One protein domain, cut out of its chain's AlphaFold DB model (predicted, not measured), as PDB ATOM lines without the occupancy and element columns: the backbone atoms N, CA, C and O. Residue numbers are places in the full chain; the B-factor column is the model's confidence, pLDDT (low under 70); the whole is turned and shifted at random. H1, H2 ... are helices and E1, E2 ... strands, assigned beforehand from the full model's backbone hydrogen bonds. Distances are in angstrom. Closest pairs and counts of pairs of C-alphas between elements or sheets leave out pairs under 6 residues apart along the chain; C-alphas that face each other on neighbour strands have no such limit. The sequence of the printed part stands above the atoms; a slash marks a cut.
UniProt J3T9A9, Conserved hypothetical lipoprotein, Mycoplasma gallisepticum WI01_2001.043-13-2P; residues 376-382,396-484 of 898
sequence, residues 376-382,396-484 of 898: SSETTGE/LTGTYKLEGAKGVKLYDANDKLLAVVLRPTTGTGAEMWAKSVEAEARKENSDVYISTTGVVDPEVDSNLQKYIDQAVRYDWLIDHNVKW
ATOM      1  N   SER A 376       7.428  14.792 -56.592       68.12
ATOM      2  CA  SER A 376       7.215  14.152 -57.881       68.12
ATOM      3  C   SER A 376       5.828  14.454 -58.447       68.12
ATOM      4  O   SER A 376       4.885  14.777 -57.720       68.12
ATOM      5  N   SER A 377       5.691  14.331 -59.767       61.75
ATOM      6  CA  SER A 377       4.394  14.266 -60.444       61.75
ATOM      7  C   SER A 377       4.071  12.827 -60.837       61.75
ATOM      8  O   SER A 377       4.899  12.146 -61.443       61.75
ATOM      9  N   GLU A 378       2.850  12.395 -60.548       58.09
ATOM     10  CA  GLU A 378       2.288  11.123 -60.991       58.09
ATOM     11  C   GLU A 378       1.037  11.383 -61.826       58.09
ATOM     12  O   GLU A 378       0.104  12.019 -61.346       58.09
ATOM     13  N   THR A 379       0.975  10.858 -63.048       50.75
ATOM     14  CA  THR A 379      -0.258  10.864 -63.846       50.75
ATOM     15  C   THR A 379      -0.874   9.472 -63.822       50.75
ATOM     16  O   THR A 379      -0.260   8.500 -64.252       50.75
ATOM     17  N   THR A 380      -2.091   9.380 -63.291       49.78
ATOM     18  CA  THR A 380      -2.889   8.150 -63.163       49.78
ATOM     19  C   THR A 380      -4.122   8.217 -64.065       49.78
ATOM     20  O   THR A 380      -4.435   9.283 -64.583       49.78
ATOM     21  N   GLY A 381      -4.834   7.106 -64.261       47.84
ATOM     22  CA  GLY A 381      -6.073   7.062 -65.046       47.84
ATOM     23  C   GLY A 381      -5.947   6.332 -66.383       47.84
ATOM     24  O   GLY A 381      -4.869   5.901 -66.786       47.84
ATOM     25  N   GLU A 382      -7.080   6.178 -67.064       46.19
ATOM     26  CA  GLU A 382      -7.202   5.394 -68.295       46.19
ATOM     27  C   GLU A 382      -7.807   6.236 -69.420       46.19
ATOM     28  O   GLU A 382      -8.637   7.122 -69.189       46.19
ATOM     29  N   LEU A 396      -7.642  10.842 -66.998       48.16
ATOM     30  CA  LEU A 396      -6.284  11.101 -66.533       48.16
ATOM     31  C   LEU A 396      -6.273  12.108 -65.380       48.16
ATOM     32  O   LEU A 396      -6.766  13.225 -65.512       48.16
ATOM     33  N   THR A 397      -5.626  11.739 -64.281       51.81
ATOM     34  CA  THR A 397      -5.428  12.565 -63.090       51.81
ATOM     35  C   THR A 397      -3.936  12.691 -62.813       51.81
ATOM     36  O   THR A 397      -3.304  11.744 -62.343       51.81
ATOM     37  N   GLY A 398      -3.358  13.858 -63.098       55.81
ATOM     38  CA  GLY A 398      -2.044  14.222 -62.580       55.81
ATOM     39  C   GLY A 398      -2.146  14.553 -61.093       55.81
ATOM     40  O   GLY A 398      -3.045  15.284 -60.702       55.81
ATOM     41  N   THR A 399      -1.199  14.120 -60.268       65.81
ATOM     42  CA  THR A 399      -1.106  14.421 -58.830       65.81
ATOM     43  C   THR A 399       0.337  14.754 -58.458       65.81
ATOM     44  O   THR A 399       1.259  14.083 -58.919       65.81
ATOM     45  N   TYR A 400       0.552  15.771 -57.624       71.38
ATOM     46  CA  TYR A 400       1.855  16.051 -57.009       71.38
ATOM     47  C   TYR A 400       1.995  15.359 -55.650       71.38
ATOM     48  O   TYR A 400       1.114  15.468 -54.794       71.38
ATOM     49  N   LYS A 401       3.106  14.648 -55.452       79.06
ATOM     50  CA  LYS A 401       3.346  13.779 -54.293       79.06
ATOM     51  C   LYS A 401       4.728  14.006 -53.693       79.06
ATOM     52  O   LYS A 401       5.683  14.289 -54.406       79.06
ATOM     53  N   LEU A 402       4.841  13.840 -52.378       86.12
ATOM     54  CA  LEU A 402       6.126  13.847 -51.676       86.12
ATOM     55  C   LEU A 402       6.995  12.648 -52.098       86.12
ATOM     56  O   LEU A 402       6.517  11.510 -52.065       86.12
ATOM     57  N   GLU A 403       8.263  12.892 -52.445       80.94
ATOM     58  CA  GLU A 403       9.210  11.870 -52.922       80.94
ATOM     59  C   GLU A 403      10.424  11.697 -51.986       80.94
ATOM     60  O   GLU A 403      10.475  10.752 -51.204       80.94
ATOM     61  N   GLY A 404      11.397  12.605 -52.040       81.56
ATOM     62  CA  GLY A 404      12.605  12.606 -51.206       81.56
ATOM     63  C   GLY A 404      12.349  13.105 -49.783       81.56
ATOM     64  O   GLY A 404      13.129  12.838 -48.870       81.56
ATOM     65  N   ALA A 405      11.221  13.786 -49.577       89.44
ATOM     66  CA  ALA A 405      10.694  14.115 -48.264       89.44
ATOM     67  C   ALA A 405       9.562  13.151 -47.878       89.44
ATOM     68  O   ALA A 405       8.766  12.721 -48.714       89.44
ATOM     69  N   LYS A 406       9.456  12.849 -46.585       91.12
ATOM     70  CA  LYS A 406       8.305  12.155 -45.982       91.12
ATOM     71  C   LYS A 406       7.320  13.115 -45.316       91.12
ATOM     72  O   LYS A 406       6.258  12.689 -44.871       91.12
ATOM     73  N   GLY A 407       7.649  14.400 -45.251       93.94
ATOM     74  CA  GLY A 407       6.720  15.438 -44.836       93.94
ATOM     75  C   GLY A 407       7.224  16.843 -45.135       93.94
ATOM     76  O   GLY A 407       8.394  17.028 -45.455       93.94
ATOM     77  N   VAL A 408       6.352  17.836 -45.010       95.50
ATOM     78  CA  VAL A 408       6.704  19.257 -45.095       95.50
ATOM     79  C   VAL A 408       5.865  20.066 -44.110       95.50
ATOM     80  O   VAL A 408       4.660  19.838 -43.984       95.50
ATOM     81  N   LYS A 409       6.502  20.998 -43.398       95.81
ATOM     82  CA  LYS A 409       5.845  21.984 -42.529       95.81
ATOM     83  C   LYS A 409       5.892  23.364 -43.184       95.81
ATOM     84  O   LYS A 409       6.939  23.768 -43.685       95.81
ATOM     85  N   LEU A 410       4.768  24.075 -43.183       95.06
ATOM     86  CA  LEU A 410       4.599  25.391 -43.802       95.06
ATOM     87  C   LEU A 410       4.408  26.443 -42.715       95.06
ATOM     88  O   LEU A 410       3.547  26.259 -41.854       95.06
ATOM     89  N   TYR A 411       5.134  27.555 -42.789       93.75
ATOM     90  CA  TYR A 411       5.011  28.653 -41.827       93.75
ATOM     91  C   TYR A 411       4.842  29.996 -42.524       93.75
ATOM     92  O   TYR A 411       5.384  30.206 -43.614       93.75
ATOM     93  N   ASP A 412       4.106  30.899 -41.878       91.25
ATOM     94  CA  ASP A 412       3.964  32.284 -42.324       91.25
ATOM     95  C   ASP A 412       5.206  33.138 -42.001       91.25
ATOM     96  O   ASP A 412       6.194  32.671 -41.430       91.25
ATOM     97  N   ALA A 413       5.154  34.419 -42.373       87.06
ATOM     98  CA  ALA A 413       6.241  35.372 -42.147       87.06
ATOM     99  C   ALA A 413       6.517  35.694 -40.666       87.06
ATOM    100  O   ALA A 413       7.561  36.265 -40.361       87.06
ATOM    101  N   ASN A 414       5.621  35.312 -39.751       87.38
ATOM    102  CA  ASN A 414       5.778  35.471 -38.303       87.38
ATOM    103  C   ASN A 414       6.257  34.170 -37.622       87.38
ATOM    104  O   ASN A 414       6.213  34.059 -36.393       87.38
ATOM    105  N   ASP A 415       6.703  33.188 -38.414       87.19
ATOM    106  CA  ASP A 415       7.046  31.823 -38.005       87.19
ATOM    107  C   ASP A 415       5.879  31.044 -37.372       87.19
ATOM    108  O   ASP A 415       6.112  30.105 -36.609       87.19
ATOM    109  N   LYS A 416       4.621  31.399 -37.655       90.56
ATOM    110  CA  LYS A 416       3.473  30.607 -37.201       90.56
ATOM    111  C   LYS A 416       3.311  29.387 -38.102       90.56
ATOM    112  O   LYS A 416       3.164  29.528 -39.316       90.56
ATOM    113  N   LEU A 417       3.274  28.192 -37.511       94.44
ATOM    114  CA  LEU A 417       3.003  26.950 -38.235       94.44
ATOM    115  C   LEU A 417       1.576  26.944 -38.801       94.44
ATOM    116  O   LEU A 417       0.603  27.032 -38.055       94.44
ATOM    117  N   LEU A 418       1.450  26.822 -40.119       94.44
ATOM    118  CA  LEU A 418       0.181  26.849 -40.849       94.44
ATOM    119  C   LEU A 418      -0.326  25.443 -41.174       94.44
ATOM    120  O   LEU A 418      -1.490  25.119 -40.934       94.44
ATOM    121  N   ALA A 419       0.554  24.612 -41.732       94.88
ATOM    122  CA  ALA A 419       0.201  23.290 -42.226       94.88
ATOM    123  C   ALA A 419       1.359  22.299 -42.096       94.88
ATOM    124  O   ALA A 419       2.529  22.670 -42.167       94.88
ATOM    125  N   VAL A 420       1.007  21.024 -41.969       95.94
ATOM    126  CA  VAL A 420       1.905  19.878 -42.034       95.94
ATOM    127  C   VAL A 420       1.315  18.872 -43.013       95.94
ATOM    128  O   VAL A 420       0.184  18.420 -42.846       95.94
ATOM    129  N   VAL A 421       2.082  18.506 -44.035       94.62
ATOM    130  CA  VAL A 421       1.728  17.421 -44.954       94.62
ATOM    131  C   VAL A 421       2.700  16.280 -44.717       94.62
ATOM    132  O   VAL A 421       3.905  16.478 -44.805       94.62
ATOM    133  N   LEU A 422       2.191  15.096 -44.398       93.31
ATOM    134  CA  LEU A 422       2.953  13.881 -44.142       93.31
ATOM    135  C   LEU A 422       2.601  12.833 -45.189       93.31
ATOM    136  O   LEU A 422       1.445  12.692 -45.583       93.31
ATOM    137  N   ARG A 423       3.607  12.081 -45.622       89.62
ATOM    138  CA  ARG A 423       3.445  10.916 -46.480       89.62
ATOM    139  C   ARG A 423       3.234   9.658 -45.633       89.62
ATOM    140  O   ARG A 423       3.921   9.505 -44.619       89.62
ATOM    141  N   PRO A 424       2.407   8.696 -46.077       83.38
ATOM    142  CA  PRO A 424       2.455   7.339 -45.548       83.38
ATOM    143  C   PRO A 424       3.870   6.759 -45.707       83.38
ATOM    144  O   PRO A 424       4.423   6.705 -46.809       83.38
ATOM    145  N   THR A 425       4.486   6.353 -44.601       74.19
ATOM    146  CA  THR A 425       5.847   5.796 -44.586       74.19
ATOM    147  C   THR A 425       5.841   4.344 -44.130       74.19
ATOM    148  O   THR A 425       4.946   3.894 -43.414       74.19
ATOM    149  N   THR A 426       6.845   3.595 -44.575       66.56
ATOM    150  CA  THR A 426       7.080   2.193 -44.220       66.56
ATOM    151  C   THR A 426       8.222   2.064 -43.217       66.56
ATOM    152  O   THR A 426       9.113   2.910 -43.145       66.56
ATOM    153  N   GLY A 427       8.211   0.974 -42.446       68.06
ATOM    154  CA  GLY A 427       9.284   0.623 -41.514       68.06
ATOM    155  C   GLY A 427       8.897   0.721 -40.037       68.06
ATOM    156  O   GLY A 427       7.857   1.266 -39.661       68.06
ATOM    157  N   THR A 428       9.745   0.147 -39.185       71.94
ATOM    158  CA  THR A 428       9.538   0.101 -37.733       71.94
ATOM    159  C   THR A 428       9.480   1.516 -37.156       71.94
ATOM    160  O   THR A 428      10.424   2.285 -37.300       71.94
ATOM    161  N   GLY A 429       8.374   1.861 -36.489       79.06
ATOM    162  CA  GLY A 429       8.189   3.166 -35.843       79.06
ATOM    163  C   GLY A 429       7.623   4.281 -36.731       79.06
ATOM    164  O   GLY A 429       7.423   5.382 -36.224       79.06
ATOM    165  N   ALA A 430       7.299   4.014 -38.003       81.12
ATOM    166  CA  ALA A 430       6.731   5.004 -38.929       81.12
ATOM    167  C   ALA A 430       5.443   5.671 -38.398       81.12
ATOM    168  O   ALA A 430       5.315   6.894 -38.422       81.12
ATOM    169  N   GLU A 431       4.518   4.882 -37.839       82.75
ATOM    170  CA  GLU A 431       3.269   5.398 -37.259       82.75
ATOM    171  C   GLU A 431       3.520   6.249 -36.003       82.75
ATOM    172  O   GLU A 431       2.901   7.299 -35.826       82.75
ATOM    173  N   MET A 432       4.453   5.829 -35.140       86.75
ATOM    174  CA  MET A 432       4.824   6.601 -33.949       86.75
ATOM    175  C   MET A 432       5.482   7.928 -34.326       86.75
ATOM    176  O   MET A 432       5.177   8.943 -33.710       86.75
ATOM    177  N   TRP A 433       6.336   7.926 -35.354       89.50
ATOM    178  CA  TRP A 433       6.950   9.138 -35.889       89.50
ATOM    179  C   TRP A 433       5.904  10.107 -36.455       89.50
ATOM    180  O   TRP A 433       5.936  11.291 -36.134       89.50
ATOM    181  N   ALA A 434       4.944   9.625 -37.250       89.00
ATOM    182  CA  ALA A 434       3.890  10.486 -37.786       89.00
ATOM    183  C   ALA A 434       3.069  11.115 -36.647       89.00
ATOM    184  O   ALA A 434       2.952  12.338 -36.571       89.00
ATOM    185  N   LYS A 435       2.621  10.300 -35.681       90.50
ATOM    186  CA  LYS A 435       1.891  10.782 -34.497       90.50
ATOM    187  C   LYS A 435       2.701  11.770 -33.658       90.50
ATOM    188  O   LYS A 435       2.122  12.720 -33.136       90.50
ATOM    189  N   SER A 436       4.015  11.578 -33.514       92.31
ATOM    190  CA  SER A 436       4.850  12.523 -32.767       92.31
ATOM    191  C   SER A 436       4.949  13.868 -33.483       92.31
ATOM    192  O   SER A 436       4.799  14.900 -32.835       92.31
ATOM    193  N   VAL A 437       5.120  13.866 -34.811       92.06
ATOM    194  CA  VAL A 437       5.153  15.101 -35.611       92.06
ATOM    195  C   VAL A 437       3.813  15.836 -35.546       92.06
ATOM    196  O   VAL A 437       3.798  17.052 -35.362       92.06
ATOM    197  N   GLU A 438       2.691  15.121 -35.643       93.56
ATOM    198  CA  GLU A 438       1.350  15.707 -35.512       93.56
ATOM    199  C   GLU A 438       1.111  16.308 -34.122       93.56
ATOM    200  O   GLU A 438       0.617  17.430 -34.003       93.56
ATOM    201  N   ALA A 439       1.480  15.582 -33.063       91.81
ATOM    202  CA  ALA A 439       1.331  16.049 -31.690       91.81
ATOM    203  C   ALA A 439       2.181  17.298 -31.420       91.81
ATOM    204  O   ALA A 439       1.732  18.215 -30.735       91.81
ATOM    205  N   GLU A 440       3.394  17.353 -31.962       91.06
ATOM    206  CA  GLU A 440       4.284  18.504 -31.828       91.06
ATOM    207  C   GLU A 440       3.781  19.710 -32.631       91.06
ATOM    208  O   GLU A 440       3.729  20.818 -32.103       91.06
ATOM    209  N   ALA A 441       3.274  19.484 -33.846       91.62
ATOM    210  CA  ALA A 441       2.621  20.518 -34.643       91.62
ATOM    211  C   ALA A 441       1.403  21.125 -33.925       91.62
ATOM    212  O   ALA A 441       1.243  22.341 -33.897       91.62
ATOM    213  N   ARG A 442       0.571  20.288 -33.290       92.56
ATOM    214  CA  ARG A 442      -0.603  20.722 -32.508       92.56
ATOM    215  C   ARG A 442      -0.230  21.491 -31.239       92.56
ATOM    216  O   ARG A 442      -1.017  22.322 -30.795       92.56
ATOM    217  N   LYS A 443       0.938  21.212 -30.647       89.75
ATOM    218  CA  LYS A 443       1.476  21.995 -29.519       89.75
ATOM    219  C   LYS A 443       1.943  23.374 -29.971       89.75
ATOM    220  O   LYS A 443       1.739  24.339 -29.245       89.75
ATOM    221  N   GLU A 444       2.560  23.456 -31.147       88.38
ATOM    222  CA  GLU A 444       3.025  24.719 -31.723       88.38
ATOM    223  C   GLU A 444       1.857  25.601 -32.191       88.38
ATOM    224  O   GLU A 444       1.837  26.804 -31.934       88.38
ATOM    225  N   ASN A 445       0.854  25.005 -32.838       89.69
ATOM    226  CA  ASN A 445      -0.390  25.667 -33.210       89.69
ATOM    227  C   ASN A 445      -1.559  24.670 -33.172       89.69
ATOM    228  O   ASN A 445      -1.612  23.734 -33.972       89.69
ATOM    229  N   SER A 446      -2.544  24.900 -32.298       89.12
ATOM    230  CA  SER A 446      -3.730  24.039 -32.178       89.12
ATOM    231  C   SER A 446      -4.519  23.923 -33.484       89.12
ATOM    232  O   SER A 446      -5.065  22.857 -33.782       89.12
ATOM    233  N   ASP A 447      -4.515  24.993 -34.283       90.69
ATOM    234  CA  ASP A 447      -5.302  25.138 -35.511       90.69
ATOM    235  C   ASP A 447      -4.528  24.705 -36.763       90.69
ATOM    236  O   ASP A 447      -4.981  24.933 -37.887       90.69
ATOM    237  N   VAL A 448      -3.349  24.094 -36.594       94.00
ATOM    238  CA  VAL A 448      -2.536  23.610 -37.711       94.00
ATOM    239  C   VAL A 448      -3.328  22.634 -38.587       94.00
ATOM    240  O   VAL A 448      -4.020  21.727 -38.099       94.00
ATOM    241  N   TYR A 449      -3.215  22.813 -39.901       94.50
ATOM    242  CA  TYR A 449      -3.735  21.854 -40.865       94.50
ATOM    243  C   TYR A 449      -2.811  20.654 -40.979       94.50
ATOM    244  O   TYR A 449      -1.609  20.820 -41.140       94.50
ATOM    245  N   ILE A 450      -3.365  19.449 -40.916       92.94
ATOM    246  CA  ILE A 450      -2.593  18.213 -41.019       92.94
ATOM    247  C   ILE A 450      -3.198  17.373 -42.135       92.94
ATOM    248  O   ILE A 450      -4.381  17.043 -42.085       92.94
ATOM    249  N   SER A 451      -2.373  17.020 -43.114       91.19
ATOM    250  CA  SER A 451      -2.697  16.063 -44.171       91.19
ATOM    251  C   SER A 451      -1.723  14.894 -44.099       91.19
ATOM    252  O   SER A 451      -0.524  15.105 -43.950       91.19
ATOM    253  N   THR A 452      -2.215  13.660 -44.192       88.06
ATOM    254  CA  THR A 452      -1.400  12.430 -44.096       88.06
ATOM    255  C   THR A 452      -1.337  11.649 -45.408       88.06
ATOM    256  O   THR A 452      -0.869  10.512 -45.444       88.06
ATOM    257  N   THR A 453      -1.825  12.234 -46.505       84.19
ATOM    258  CA  THR A 453      -1.910  11.572 -47.815       84.19
ATOM    259  C   THR A 453      -0.594  11.606 -48.591       84.19
ATOM    260  O   THR A 453      -0.424  10.847 -49.541       84.19
ATOM    261  N   GLY A 454       0.333  12.495 -48.222       83.81
ATOM    262  CA  GLY A 454       1.531  12.818 -48.999       83.81
ATOM    263  C   GLY A 454       1.254  13.569 -50.305       83.81
ATOM    264  O   GLY A 454       2.190  13.836 -51.058       83.81
ATOM    265  N   VAL A 455      -0.008  13.919 -50.575       83.56
ATOM    266  CA  VAL A 455      -0.412  14.693 -51.749       83.56
ATOM    267  C   VAL A 455      -0.244  16.175 -51.440       83.56
ATOM    268  O   VAL A 455      -0.812  16.695 -50.485       83.56
ATOM    269  N   VAL A 456       0.544  16.849 -52.270       75.06
ATOM    270  CA  VAL A 456       0.849  18.289 -52.183       75.06
ATOM    271  C   VAL A 456       0.267  19.045 -53.375       75.06
ATOM    272  O   VAL A 456       0.759  20.097 -53.775       75.06
ATOM    273  N   ASP A 457      -0.772  18.465 -53.969       72.62
ATOM    274  CA  ASP A 457      -1.457  18.996 -55.129       72.62
ATOM    275  C   ASP A 457      -2.661  19.843 -54.711       72.62
ATOM    276  O   ASP A 457      -3.633  19.287 -54.193       72.62
ATOM    277  N   PRO A 458      -2.647  21.160 -54.953       64.19
ATOM    278  CA  PRO A 458      -3.767  22.014 -54.589       64.19
ATOM    279  C   PRO A 458      -5.063  21.732 -55.361       64.19
ATOM    280  O   PRO A 458      -6.135  22.133 -54.906       64.19
ATOM    281  N   GLU A 459      -4.990  21.049 -56.511       60.78
ATOM    282  CA  GLU A 459      -6.181  20.612 -57.255       60.78
ATOM    283  C   GLU A 459      -6.867  19.415 -56.583       60.78
ATOM    284  O   GLU A 459      -8.080  19.248 -56.703       60.78
ATOM    285  N   VAL A 460      -6.104  18.603 -55.845       66.62
ATOM    286  CA  VAL A 460      -6.604  17.423 -55.123       66.62
ATOM    287  C   VAL A 460      -6.939  17.773 -53.671       66.62
ATOM    288  O   VAL A 460      -7.957  17.326 -53.145       66.62
ATOM    289  N   ASP A 461      -6.126  18.614 -53.032       70.94
ATOM    290  CA  ASP A 461      -6.336  19.132 -51.680       70.94
ATOM    291  C   ASP A 461      -6.518  20.658 -51.703       70.94
ATOM    292  O   ASP A 461      -5.610  21.445 -51.424       70.94
ATOM    293  N   SER A 462      -7.743  21.087 -52.012       68.69
ATOM    294  CA  SER A 462      -8.107  22.512 -52.058       68.69
ATOM    295  C   SER A 462      -7.929  23.250 -50.721       68.69
ATOM    296  O   SER A 462      -7.782  24.475 -50.712       68.69
ATOM    297  N   ASN A 463      -7.899  22.530 -49.589       78.75
ATOM    298  CA  ASN A 463      -7.644  23.123 -48.277       78.75
ATOM    299  C   ASN A 463      -6.168  23.470 -48.079       78.75
ATOM    300  O   ASN A 463      -5.882  24.374 -47.296       78.75
ATOM    301  N   LEU A 464      -5.247  22.799 -48.778       81.25
ATOM    302  CA  LEU A 464      -3.814  23.065 -48.692       81.25
ATOM    303  C   LEU A 464      -3.432  24.410 -49.337       81.25
ATOM    304  O   LEU A 464      -2.591  25.124 -48.786       81.25
ATOM    305  N   GLN A 465      -4.081  24.801 -50.444       79.19
ATOM    306  CA  GLN A 465      -3.743  26.024 -51.196       79.19
ATOM    307  C   GLN A 465      -3.737  27.276 -50.314       79.19
ATOM    308  O   GLN A 465      -2.794  28.058 -50.362       79.19
ATOM    309  N   LYS A 466      -4.750  27.442 -49.453       81.31
ATOM    310  CA  LYS A 466      -4.872  28.640 -48.604       81.31
ATOM    311  C   LYS A 466      -3.692  28.812 -47.641       81.31
ATOM    312  O   LYS A 466      -3.432  29.930 -47.209       81.31
ATOM    313  N   TYR A 467      -3.015  27.719 -47.277       87.50
ATOM    314  CA  TYR A 467      -1.822  27.755 -46.432       87.50
ATOM    315  C   TYR A 467      -0.560  27.998 -47.262       87.50
ATOM    316  O   TYR A 467       0.312  28.732 -46.811       87.50
ATOM    317  N   ILE A 468      -0.477  27.452 -48.483       80.19
ATOM    318  CA  ILE A 468       0.608  27.757 -49.432       80.19
ATOM    319  C   ILE A 468       0.622  29.257 -49.761       80.19
ATOM    320  O   ILE A 468       1.686  29.864 -49.733       80.19
ATOM    321  N   ASP A 469      -0.549  29.864 -49.969       76.69
ATOM    322  CA  ASP A 469      -0.710  31.297 -50.276       76.69
ATOM    323  C   ASP A 469      -0.220  32.236 -49.156       76.69
ATOM    324  O   ASP A 469      -0.082  33.438 -49.369       76.69
ATOM    325  N   GLN A 470       0.031  31.706 -47.955       83.56
ATOM    326  CA  GLN A 470       0.512  32.453 -46.788       83.56
ATOM    327  C   GLN A 470       1.935  32.058 -46.374       83.56
ATOM    328  O   GLN A 470       2.569  32.768 -45.593       83.56
ATOM    329  N   ALA A 471       2.427  30.917 -46.854       87.31
ATOM    330  CA  ALA A 471       3.670  30.336 -46.384       87.31
ATOM    331  C   ALA A 471       4.887  31.018 -47.015       87.31
ATOM    332  O   ALA A 471       4.950  31.218 -48.225       87.31
ATOM    333  N   VAL A 472       5.884  31.313 -46.184       88.12
ATOM    334  CA  VAL A 472       7.200  31.810 -46.613       88.12
ATOM    335  C   VAL A 472       8.345  30.933 -46.120       88.12
ATOM    336  O   VAL A 472       9.480  31.130 -46.531       88.12
ATOM    337  N   ARG A 473       8.078  29.954 -45.250       93.62
ATOM    338  CA  ARG A 473       9.055  28.938 -44.842       93.62
ATOM    339  C   ARG A 473       8.490  27.548 -45.076       93.62
ATOM    340  O   ARG A 473       7.360  27.261 -44.675       93.62
ATOM    341  N   TYR A 474       9.320  26.692 -45.657       94.75
ATOM    342  CA  TYR A 474       9.044  25.283 -45.894       94.75
ATOM    343  C   TYR A 474      10.143  24.443 -45.245       94.75
ATOM    344  O   TYR A 474      11.288  24.460 -45.702       94.75
ATOM    345  N   ASP A 475       9.785  23.701 -44.199       95.00
ATOM    346  CA  ASP A 475      10.677  22.739 -43.552       95.00
ATOM    347  C   ASP A 475      10.344  21.334 -44.064       95.00
ATOM    348  O   ASP A 475       9.349  20.724 -43.660       95.00
ATOM    349  N   TRP A 476      11.171  20.821 -44.967       96.00
ATOM    350  CA  TRP A 476      11.037  19.492 -45.554       96.00
ATOM    351  C   TRP A 476      11.634  18.444 -44.629       96.00
ATOM    352  O   TRP A 476      12.831  18.459 -44.356       96.00
ATOM    353  N   LEU A 477      10.806  17.509 -44.177       95.38
ATOM    354  CA  LEU A 477      11.204  16.375 -43.351       95.38
ATOM    355  C   LEU A 477      11.736  15.273 -44.271       95.38
ATOM    356  O   LEU A 477      10.954  14.582 -44.933       95.38
ATOM    357  N   ILE A 478      13.057  15.131 -44.340       93.69
ATOM    358  CA  ILE A 478      13.720  14.262 -45.317       93.69
ATOM    359  C   ILE A 478      13.521  12.787 -44.975       93.69
ATOM    360  O   ILE A 478      13.501  12.383 -43.808       93.69
ATOM    361  N   ASP A 479      13.327  11.970 -46.011       90.19
ATOM    362  CA  ASP A 479      13.193  10.532 -45.849       90.19
ATOM    363  C   ASP A 479      14.538   9.810 -45.967       90.19
ATOM    364  O   ASP A 479      14.984   9.433 -47.050       90.19
ATOM    365  N   HIS A 480      15.142   9.525 -44.816       89.06
ATOM    366  CA  HIS A 480      16.380   8.749 -44.719       89.06
ATOM    367  C   HIS A 480      16.267   7.304 -45.216       89.06
ATOM    368  O   HIS A 480      17.295   6.635 -45.349       89.06
ATOM    369  N   ASN A 481      15.062   6.778 -45.464       86.56
ATOM    370  CA  ASN A 481      14.909   5.469 -46.101       86.56
ATOM    371  C   ASN A 481      15.266   5.514 -47.592       86.56
ATOM    372  O   ASN A 481      15.657   4.485 -48.145       86.56
ATOM    373  N   VAL A 482      15.207   6.693 -48.218       86.19
ATOM    374  CA  VAL A 482      15.790   6.926 -49.538       86.19
ATOM    375  C   VAL A 482      17.312   6.959 -49.396       86.19
ATOM    376  O   VAL A 482      17.864   7.673 -48.556       86.19
ATOM    377  N   LYS A 483      18.006   6.149 -50.199       86.38
ATOM    378  CA  LYS A 483      19.465   5.997 -50.142       86.38
ATOM    379  C   LYS A 483      20.121   6.497 -51.419       86.38
ATOM    380  O   LYS A 483      19.648   6.199 -52.513       86.38
ATOM    381  N   TRP A 484      21.270   7.143 -51.262       83.12
ATOM    382  CA  TRP A 484      22.269   7.222 -52.316       83.12
ATOM    383  C   TRP A 484      22.777   5.816 -52.627       83.12
ATOM    384  O   TRP A 484      23.183   5.088 -51.720       83.12
TER     385      TRP A 484
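AT A GLANCE: This is residues 376 to 382 and 396 to 484 of the 898 residues of the protein "Conserved hypothetical lipoprotein" of Mycoplasma gallisepticum WI01_2001.043-13-2P (UniProt J3T9A9). A four-stranded sheet, E5, E4, E3 and E6, forms the core, with the long helix H1 covering one face and the short helix H2 on the opposite face. A two-stranded ribbon, E1 and E2, leads into the sheet and is turned sharply from it where E2 runs on into E3, at 85 degrees. The printed part has 96 residues with two named helices and six named strands, in the order E1, E2, E3, E4, H1, E5, H2, E6. The sheet, in the order E5, E4, E3, E6, is mixed, and the class is mixed, helices and strands. The whole is compact, with a radius of gyration of the C-alphas of 13.7 A and spans of 42 by 33 by 22 A.

HOW THE PARTS SIT: E1, residues 376 to 380, is antiparallel to E2, residues 397 to 402, at 150 degrees, with N 378 and O 399 2.8 A apart, within hydrogen-bond range. E2 meets E3, residues 405 to 411, only through their link. E3 and E4, residues 417 to 422, form a hairpin at 168 degrees, with N 410 and O 419 2.8 A apart. H1, residues 430 to 444, is on the sheet at a height of 9.7 A. It lies over E4, with 2 of its C-alphas on E3, only just short of lying over that strand too, and runs along the strands, at 7 degrees to E4 on the local plane. The closest C-alphas of E4 and H1 are those of Leu 417 and Glu 444, 6.9 A apart. E5, residues 449 to 451, is parallel to E4 at 9 degrees, with N 451 and O 420 2.9 A apart; E4, H1 and E5 form a strand-helix-strand unit, two parallel neighbour strands with a helix between, its crossover right-handed. H2, residues 462 to 468, is on the opposite face from H1, at a height of 9.2 A. It lies over E4, with 2 of its C-alphas on E5, only just short of lying over that strand too, and runs slantwise to the strands, at 48 degrees to E4 on the local plane. The closest C-alphas of E4 and H2 are those of Leu 418 and Tyr 467, 6.0 A apart. E6, residues 473 to 478, is antiparallel to E3 at 162 degrees, with N 409 and O 475 2.9 A apart; E5, H2 and E6 form a split unit, with E4 and E3 between its strands, also right-handed in its crossover. Every O i to N i+4 pair is within hydrogen-bond range in H1; in H2 1 of 3 is, beside 2 of 4 O i to N i+3 pairs.

IN THESE COORDINATES: E1 begins at C-alpha 376, (7.215, 14.152, -57.881). E2 is 16.3 A long, E3 16.9 A, E4 14.3 A, H1 21.3 A and E6 15.4 A. H1 begins at C-alpha 430, (6.731, 5.004, -38.929), and E6 ends at C-alpha 478, (13.720, 14.262, -45.317).

THE WHOLE: The C-alphas of Glu 382 and Asn 414 are the two farthest apart, at 44.4 A. Residues 383 to 395 are not printed, and C-alphas 382 and 396 are 6.0 A apart across this cut. Of the links that are printed whole, none is long. The mean pLDDT of the printed part is 82.5; it is under 70 at residues 376 to 382, 396 to 399, 426 to 427, 458 to 460 and 462.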